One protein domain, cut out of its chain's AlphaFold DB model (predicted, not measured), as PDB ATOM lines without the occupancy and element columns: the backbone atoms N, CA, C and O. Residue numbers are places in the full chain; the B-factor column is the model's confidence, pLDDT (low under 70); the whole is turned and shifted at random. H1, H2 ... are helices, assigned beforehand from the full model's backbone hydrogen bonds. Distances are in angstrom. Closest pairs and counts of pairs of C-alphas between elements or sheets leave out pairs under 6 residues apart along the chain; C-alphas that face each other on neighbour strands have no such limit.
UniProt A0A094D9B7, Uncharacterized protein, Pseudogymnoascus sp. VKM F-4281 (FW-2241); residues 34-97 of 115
ATOM      1  N   GLN A  34     133.907 198.896 142.464       66.88
ATOM      2  CA  GLN A  34     134.060 200.104 141.668       66.88
ATOM      3  C   GLN A  34     132.794 200.951 141.825       66.88
ATOM      4  O   GLN A  34     131.681 200.460 141.624       66.88
ATOM      5  N   TYR A  35     132.978 202.207 142.224       62.75
ATOM      6  CA  TYR A  35     131.913 203.197 142.308       62.75
ATOM      7  C   TYR A  35     132.071 204.184 141.151       62.75
ATOM      8  O   TYR A  35     132.992 204.998 141.163       62.75
ATOM      9  N   ASP A  36     131.182 204.118 140.160       56.84
ATOM     10  CA  ASP A  36     131.136 205.100 139.074       56.84
ATOM     11  C   ASP A  36     130.058 206.151 139.387       56.84
ATOM     12  O   ASP A  36     128.862 205.847 139.411       56.84
ATOM     13  N   PHE A  37     130.480 207.403 139.600       50.94
ATOM     14  CA  PHE A  37     129.613 208.545 139.943       50.94
ATOM     15  C   PHE A  37     128.503 208.839 138.911       50.94
ATOM     16  O   PHE A  37     127.518 209.493 139.237       50.94
ATOM     17  N   GLY A  38     128.599 208.319 137.682       47.06
ATOM     18  CA  GLY A  38     127.588 208.510 136.629       47.06
ATOM     19  C   GLY A  38     126.243 207.803 136.859       47.06
ATOM     20  O   GLY A  38     125.356 207.910 136.017       47.06
ATOM     21  N   LYS A  39     126.075 207.054 137.960       49.09
ATOM     22  CA  LYS A  39     124.829 206.333 138.301       49.09
ATOM     23  C   LYS A  39     124.233 206.729 139.651       49.09
ATOM     24  O   LYS A  39     123.314 206.066 140.130       49.09
ATOM     25  N   THR A  40     124.742 207.787 140.274       46.97
ATOM     26  CA  THR A  40     124.219 208.281 141.548       46.97
ATOM     27  C   THR A  40     122.989 209.145 141.290       46.97
ATOM     28  O   THR A  40     123.067 210.367 141.243       46.97
ATOM     29  N   ILE A  41     121.838 208.506 141.089       51.94
ATOM     30  CA  ILE A  41     120.555 209.195 141.221       51.94
ATOM     31  C   ILE A  41     120.272 209.250 142.720       51.94
ATOM     32  O   ILE A  41     120.200 208.215 143.385       51.94
ATOM     33  N   GLN A  42     120.187 210.465 143.258       44.22
ATOM     34  CA  GLN A  42     119.648 210.723 144.590       44.22
ATOM     35  C   GLN A  42     118.313 209.960 144.681       44.22
ATOM     36  O   GLN A  42     117.483 210.114 143.789       44.22
ATOM     37  N   ASP A  43     118.148 209.094 145.688       52.38
ATOM     38  CA  ASP A  43     116.988 208.195 145.869       52.38
ATOM     39  C   ASP A  43     116.964 206.863 145.068       52.38
ATOM     40  O   ASP A  43     115.939 206.182 145.022       52.38
ATOM     41  N   GLN A  44     118.084 206.413 144.479       54.72
ATOM     42  CA  GLN A  44     118.184 205.067 143.874       54.72
ATOM     43  C   GLN A  44     119.192 204.135 144.558       54.72
ATOM     44  O   GLN A  44     120.200 204.552 145.127       54.72
ATOM     45  N   SER A  45     118.920 202.827 144.477       57.12
ATOM     46  CA  SER A  45     119.773 201.781 145.041       57.12
ATOM     47  C   SER A  45     121.104 201.657 144.293       57.12
ATOM     48  O   SER A  45     121.167 201.671 143.061       57.12
ATOM     49  N   PHE A  46     122.190 201.504 145.055       60.66
ATOM     50  CA  PHE A  46     123.533 201.310 144.514       60.66
ATOM     51  C   PHE A  46     123.581 200.086 143.583       60.66
ATOM     52  O   PHE A  46     123.309 198.959 144.000       60.66
ATOM     53  N   ARG A  47     123.970 200.297 142.319       55.94
ATOM     54  CA  ARG A  47     124.220 199.216 141.356       55.94
ATOM     55  C   ARG A  47     125.714 198.937 141.261       55.94
ATOM     56  O   ARG A  47     126.452 199.707 140.657       55.94
ATOM     57  N   THR A  48     126.144 197.803 141.811       58.50
ATOM     58  CA  THR A  48     127.515 197.303 141.649       58.50
ATOM     59  C   THR A  48     127.829 197.065 140.169       58.50
ATOM     60  O   THR A  48     127.209 196.204 139.547       58.50
ATOM     61  N   THR A  49     128.778 197.815 139.600       53.72
ATOM     62  CA  THR A  49     129.171 197.700 138.181       53.72
ATOM     63  C   THR A  49     130.296 196.694 137.935       53.72
ATOM     64  O   THR A  49     130.495 196.285 136.794       53.72
ATOM     65  N   GLY A  50     130.986 196.230 138.982       55.97
ATOM     66  CA  GLY A  50     132.032 195.216 138.872       55.97
ATOM     67  C   GLY A  50     132.720 194.908 140.202       55.97
ATOM     68  O   GLY A  50     132.564 195.629 141.188       55.97
ATOM     69  N   PHE A  51     133.495 193.824 140.215       59.16
ATOM     70  CA  PHE A  51     134.362 193.421 141.321       59.16
ATOM     71  C   PHE A  51     135.789 193.271 140.793       59.16
ATOM     72  O   PHE A  51     135.986 192.732 139.704       59.16
ATOM     73  N   LEU A  52     136.787 193.705 141.561       58.88
ATOM     74  CA  LEU A  52     138.184 193.407 141.236       58.88
ATOM     75  C   LEU A  52     138.461 191.901 141.340       58.88
ATOM     76  O   LEU A  52     137.906 191.218 142.206       58.88
ATOM     77  N   ASN A  53     139.345 191.414 140.459       57.09
ATOM     78  CA  ASN A  53     139.754 190.015 140.388       57.09
ATOM     79  C   ASN A  53     140.083 189.439 141.768       57.09
ATOM     80  O   ASN A  53     140.757 190.046 142.604       57.09
ATOM     81  N   HIS A  54     139.608 188.221 141.974       62.62
ATOM     82  CA  HIS A  54     139.819 187.437 143.173       62.62
ATOM     83  C   HIS A  54     141.312 187.161 143.412       62.62
ATOM     84  O   HIS A  54     141.970 186.618 142.526       62.62
ATOM     85  N   PRO A  55     141.858 187.455 144.609       68.94
ATOM     86  CA  PRO A  55     143.234 187.084 144.914       68.94
ATOM     87  C   PRO A  55     143.378 185.549 144.929       68.94
ATOM     88  O   PRO A  55     142.424 184.868 145.342       68.94
ATOM     89  N   PRO A  56     144.540 185.003 144.505       79.81
ATOM     90  CA  PRO A  56     144.836 183.572 144.534       79.81
ATOM     91  C   PRO A  56     144.527 182.917 145.883       79.81
ATOM     92  O   PRO A  56     144.662 183.549 146.933       79.81
ATOM     93  N   MET A  57     144.164 181.629 145.861       77.75
ATOM     94  CA  MET A  57     143.761 180.873 147.059       77.75
ATOM     95  C   MET A  57     144.808 180.951 148.179       77.75
ATOM     96  O   MET A  57     144.442 181.172 149.327       77.75
ATOM     97  N   LEU A  58     146.097 180.875 147.832       84.25
ATOM     98  CA  LEU A  58     147.210 180.993 148.780       84.25
ATOM     99  C   LEU A  58     147.118 182.261 149.644       84.25
ATOM    100  O   LEU A  58     147.255 182.192 150.863       84.25
ATOM    101  N   LEU A  59     146.839 183.412 149.026       81.69
ATOM    102  CA  LEU A  59     146.727 184.681 149.748       81.69
ATOM    103  C   LEU A  59     145.495 184.705 150.652       81.69
ATOM    104  O   LEU A  59     145.547 185.260 151.744       81.69
ATOM    105  N   ARG A  60     144.394 184.078 150.229       78.06
ATOM    106  CA  ARG A  60     143.185 183.977 151.056       78.06
ATOM    107  C   ARG A  60     143.425 183.123 152.289       78.06
ATOM    108  O   ARG A  60     143.048 183.536 153.377       78.06
ATOM    109  N   THR A  61     144.080 181.976 152.130       83.56
ATOM    110  CA  THR A  61     144.429 181.098 153.252       83.56
ATOM    111  C   THR A  61     145.349 181.812 154.237       83.56
ATOM    112  O   THR A  61     145.109 181.751 155.439       83.56
ATOM    113  N   ALA A  62     146.344 182.556 153.741       86.88
ATOM    114  CA  ALA A  62     147.216 183.367 154.588       86.88
ATOM    115  C   ALA A  62     146.437 184.443 155.365       86.88
ATOM    116  O   ALA A  62     146.634 184.589 156.567       86.88
ATOM    117  N   VAL A  63     145.507 185.153 154.713       85.62
ATOM    118  CA  VAL A  63     144.641 186.146 155.376       85.62
ATOM    119  C   VAL A  63     143.736 185.493 156.424       85.62
ATOM    120  O   VAL A  63     143.599 186.039 157.515       85.62
ATOM    121  N   SER A  64     143.154 184.325 156.142       85.19
ATOM    122  CA  SER A  64     142.356 183.580 157.124       85.19
ATOM    123  C   SER A  64     143.185 183.152 158.335       85.19
ATOM    124  O   SER A  64     142.720 183.290 159.462       85.19
ATOM    125  N   GLY A  65     144.420 182.686 158.117       87.31
ATOM    126  CA  GLY A  65     145.350 182.352 159.197       87.31
ATOM    127  C   GLY A  65     145.706 183.571 160.050       87.31
ATOM    128  O   GLY A  65     145.599 183.516 161.271       87.31
ATOM    129  N   LEU A  66     146.033 184.697 159.408       86.88
ATOM    130  CA  LEU A  66     146.283 185.965 160.100       86.88
ATOM    131  C   LEU A  66     145.063 186.434 160.900       86.88
ATOM    132  O   LEU A  66     145.226 186.921 162.013       86.88
ATOM    133  N   LYS A  67     143.844 186.268 160.371       85.69
ATOM    134  CA  LYS A  67     142.605 186.617 161.080       85.69
ATOM    135  C   LYS A  67     142.391 185.735 162.310       85.69
ATOM    136  O   LYS A  67     142.066 186.263 163.364       85.69
ATOM    137  N   ALA A  68     142.613 184.427 162.191       88.00
ATOM    138  CA  ALA A  68     142.502 183.498 163.314       88.00
ATOM    139  C   ALA A  68     143.528 183.810 164.413       88.00
ATOM    140  O   ALA A  68     143.180 183.839 165.590       88.00
ATOM    141  N   GLN A  69     144.773 184.113 164.032       88.38
ATOM    142  CA  GLN A  69     145.794 184.552 164.981       88.38
ATOM    143  C   GLN A  69     145.406 185.880 165.641       88.38
ATOM    144  O   GLN A  69     145.522 186.013 166.852       88.38
ATOM    145  N   TYR A  70     144.891 186.837 164.867       87.12
ATOM    146  CA  TYR A  70     144.420 188.115 165.397       87.12
ATOM    147  C   TYR A  70     143.274 187.934 166.404       87.12
ATOM    148  O   TYR A  70     143.251 188.600 167.432       87.12
ATOM    149  N   GLU A  71     142.319 187.045 166.127       87.50
ATOM    150  CA  GLU A  71     141.200 186.751 167.032       87.50
ATOM    151  C   GLU A  71     141.663 186.044 168.317       87.50
ATOM    152  O   GLU A  71     141.129 186.331 169.386       87.50
ATOM    153  N   GLY A  72     142.650 185.145 168.229       90.00
ATOM    154  CA  GLY A  72     143.149 184.385 169.379       90.00
ATOM    155  C   GLY A  72     144.174 185.131 170.237       90.00
ATOM    156  O   GLY A  72     144.075 185.137 171.460       90.00
ATOM    157  N   GLU A  73     145.167 185.750 169.604       89.56
ATOM    158  CA  GLU A  73     146.340 186.351 170.256       89.56
ATOM    159  C   GLU A  73     146.317 187.889 170.232       89.56
ATOM    160  O   GLU A  73     147.133 188.536 170.891       89.56
ATOM    161  N   GLY A  74     145.403 188.495 169.469       88.31
ATOM    162  CA  GLY A  74     145.414 189.929 169.195       88.31
ATOM    163  C   GLY A  74     146.488 190.327 168.178       88.31
ATOM    164  O   GLY A  74     146.957 189.536 167.360       88.31
ATOM    165  N   HIS A  75     146.894 191.597 168.212       86.38
ATOM    166  CA  HIS A  75     147.953 192.122 167.354       86.38
ATOM    167  C   HIS A  75     148.874 193.068 168.115       86.38
ATOM    168  O   HIS A  75     148.471 193.748 169.052       86.38
ATOM    169  N   ARG A  76     150.125 193.162 167.656       88.56
ATOM    170  CA  ARG A  76     151.161 194.023 168.257       88.56
ATOM    171  C   ARG A  76     151.554 195.187 167.350       88.56
ATOM    172  O   ARG A  76     152.663 195.705 167.432       88.56
ATOM    173  N   ILE A  77     150.659 195.574 166.440       86.44
ATOM    174  CA  ILE A  77     150.945 196.601 165.426       86.44
ATOM    175  C   ILE A  77     151.210 197.949 166.098       86.44
ATOM    176  O   ILE A  77     152.200 198.600 165.777       86.44
ATOM    177  N   GLU A  78     150.369 198.348 167.052       85.81
ATOM    178  CA  GLU A  78     150.537 199.619 167.761       85.81
ATOM    179  C   GLU A  78     151.845 199.653 168.561       85.81
ATOM    180  O   GLU A  78     152.615 200.607 168.453       85.81
ATOM    181  N   GLU A  79     152.158 198.571 169.273       90.19
ATOM    182  CA  GLU A  79     153.419 198.421 170.000       90.19
ATOM    183  C   GLU A  79     154.630 198.502 169.054       90.19
ATOM    184  O   GLU A  79     155.592 199.221 169.321       90.19
ATOM    185  N   ALA A  80     154.582 197.811 167.910       90.38
ATOM    186  CA  ALA A  80     155.644 197.844 166.911       90.38
ATOM    187  C   ALA A  80     155.843 199.252 166.325       90.38
ATOM    188  O   ALA A  80     156.984 199.701 166.175       90.38
ATOM    189  N   ILE A  81     154.752 199.968 166.032       88.81
ATOM    190  CA  ILE A  81     154.797 201.356 165.561       88.81
ATOM    191  C   ILE A  81     155.435 202.245 166.630       88.81
ATOM    192  O   ILE A  81     156.409 202.942 166.335       88.81
ATOM    193  N   ASN A  82     154.945 202.188 167.868       90.12
ATOM    194  CA  ASN A  82     155.445 203.012 168.968       90.12
ATOM    195  C   ASN A  82     156.936 202.758 169.223       90.12
ATOM    196  O   ASN A  82     157.720 203.707 169.230       90.12
ATOM    197  N   ASN A  83     157.359 201.491 169.259       93.25
ATOM    198  CA  ASN A  83     158.764 201.100 169.395       93.25
ATOM    199  C   ASN A  83     159.666 201.708 168.304       93.25
ATOM    200  O   ASN A  83     160.799 202.118 168.572       93.25
ATOM    201  N   ILE A  84     159.197 201.769 167.053       92.12
ATOM    202  CA  ILE A  84     159.957 202.375 165.949       92.12
ATOM    203  C   ILE A  84     160.002 203.900 166.093       92.12
ATOM    204  O   ILE A  84     161.061 204.500 165.887       92.12
ATOM    205  N   LEU A  85     158.874 204.532 166.432       91.31
ATOM    206  CA  LEU A  85     158.779 205.987 166.571       91.31
ATOM    207  C   LEU A  85     159.585 206.512 167.766       91.31
ATOM    208  O   LEU A  85     160.148 207.604 167.682       91.31
ATOM    209  N   GLU A  86     159.693 205.740 168.846       92.12
ATOM    210  CA  GLU A  86     160.547 206.053 169.996       92.12
ATOM    211  C   GLU A  86     162.032 205.961 169.642       92.12
ATOM    212  O   GLU A  86     162.793 206.888 169.917       92.12
ATOM    213  N   LYS A  87     162.443 204.895 168.944       93.75
ATOM    214  CA  LYS A  87     163.840 204.706 168.519       93.75
ATOM    215  C   LYS A  87     164.278 205.697 167.441       93.75
ATOM    216  O   LYS A  87     165.462 206.013 167.331       93.75
ATOM    217  N   LYS A  88     163.352 206.177 166.605       92.75
ATOM    218  CA  LYS A  88     163.647 207.044 165.453       92.75
ATOM    219  C   LYS A  88     162.888 208.367 165.543       92.75
ATOM    220  O   LYS A  88     161.943 208.611 164.793       92.75
ATOM    221  N   LEU A  89     163.397 209.284 166.369       88.50
ATOM    222  CA  LEU A  89     162.841 210.635 166.568       88.50
ATOM    223  C   LEU A  89     162.591 211.411 165.259       88.50
ATOM    224  O   LEU A  89     161.592 212.120 165.135       88.50
ATOM    225  N   ARG A  90     163.454 211.241 164.244       89.75
ATOM    226  CA  ARG A  90     163.259 211.853 162.914       89.75
ATOM    227  C   ARG A  90     161.989 211.354 162.215       89.75
ATOM    228  O   ARG A  90     161.303 212.146 161.578       89.75
ATOM    229  N   LEU A  91     161.666 210.064 162.347       88.69
ATOM    230  CA  LEU A  91     160.444 209.491 161.781       88.69
ATOM    231  C   LEU A  91     159.216 209.933 162.571       88.69
ATOM    232  O   LEU A  91     158.207 210.269 161.963       88.69
ATOM    233  N   ARG A  92     159.316 210.027 163.901       88.19
ATOM    234  CA  ARG A  92     158.228 210.519 164.757       88.19
ATOM    235  C   ARG A  92     157.714 211.886 164.330       88.19
ATOM    236  O   ARG A  92     156.508 212.086 164.292       88.19
ATOM    237  N   LYS A  93     158.591 212.811 163.937       85.69
ATOM    238  CA  LYS A  93     158.153 214.139 163.482       85.69
ATOM    239  C   LYS A  93     157.280 214.095 162.216       85.69
ATOM    240  O   LYS A  93     156.454 214.980 162.038       85.69
ATOM    241  N   LYS A  94     157.463 213.097 161.342       87.00
ATOM    242  CA  LYS A  94     156.802 213.022 160.024       87.00
ATOM    243  C   LYS A  94     155.682 211.979 159.939       87.00
ATOM    244  O   LYS A  94     154.745 212.172 159.178       87.00
ATOM    245  N   TYR A  95     155.796 210.885 160.686       85.38
ATOM    246  CA  TYR A  95     154.951 209.693 160.555       85.38
ATOM    247  C   TYR A  95     154.167 209.358 161.829       85.38
ATOM    248  O   TYR A  95     153.512 208.320 161.880       85.38
ATOM    249  N   LYS A  96     154.232 210.198 162.872       85.38
ATOM    250  CA  LYS A  96     153.350 210.037 164.034       85.38
ATOM    251  C   LYS A  96     151.897 210.189 163.579       85.38
ATOM    252  O   LYS A  96     151.590 211.060 162.766       85.38
ATOM    253  N   ARG A  97     151.014 209.374 164.162       83.56
ATOM    254  CA  ARG A  97     149.566 209.547 164.047       83.56
ATOM    255  C   ARG A  97     149.173 210.998 164.399       83.56
ATOM    256  O   ARG A  97     149.654 211.508 165.422       83.56
TER     257      ARG A  97
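AT A GLANCE: This is residues 34 to 97 of the 115 residues of an uncharacterized protein of Pseudogymnoascus sp. VKM F-4281 (FW-2241) (UniProt A0A094D9B7). An open, arch-like chain with its longest helix, H1, in the middle: from one end of H1 runs a long unnamed stretch that folds back on itself as a loose hook, and beyond the other end lies a small head where the shorter helices H2 and H3 make a corner. The turn of the hook, residues 40 to 45, sticks out at the far end. The printed part has 64 residues, with three named helices in the order H1, H2, H3 and no named strand; the class is all helix. The whole is extended, with a radius of gyration of the C-alphas of 20.0 A, and elongated, spanning 51 by 33 by 20 A.

IN THESE COORDINATES: H1, residues 57 to 73, runs 24.0 A from C-alpha 57 at (143.761, 180.873, 147.059) to C-alpha 73 at (146.340, 186.351, 170.256). H2, residues 77 to 87, is 15.5 A long. H3, residues 89 to 95, is 10.0 A long and ends with C-alpha 95 at (154.951, 209.693, 160.555).

HOW THE PARTS SIT: H1 touches no helix; it is apart from both H2 and H3. H2 and H3 only just touch, with 3 pairs of C-alphas within 8 A, and touch only at the corner by their link. Their closest C-alphas, those of Leu 85 and Arg 92, are 4.9 A apart. Their lines stand at a steep tilt of 45 degrees, opposite ways. In H1 and H2 every O i to N i+4 pair is within hydrogen-bond range; in H3 2 of 3 are.

THE WHOLE: The two C-alphas farthest apart, those of Asp 43 and Lys 87, are 52.2 A from each other. The printed part has no cut. The links H1 to H2 and H2 to H3 are tight, while residues 34 to 56 hold no named element. The mean pLDDT of the printed part is 76.5, and residues 34 to 55 are under 70.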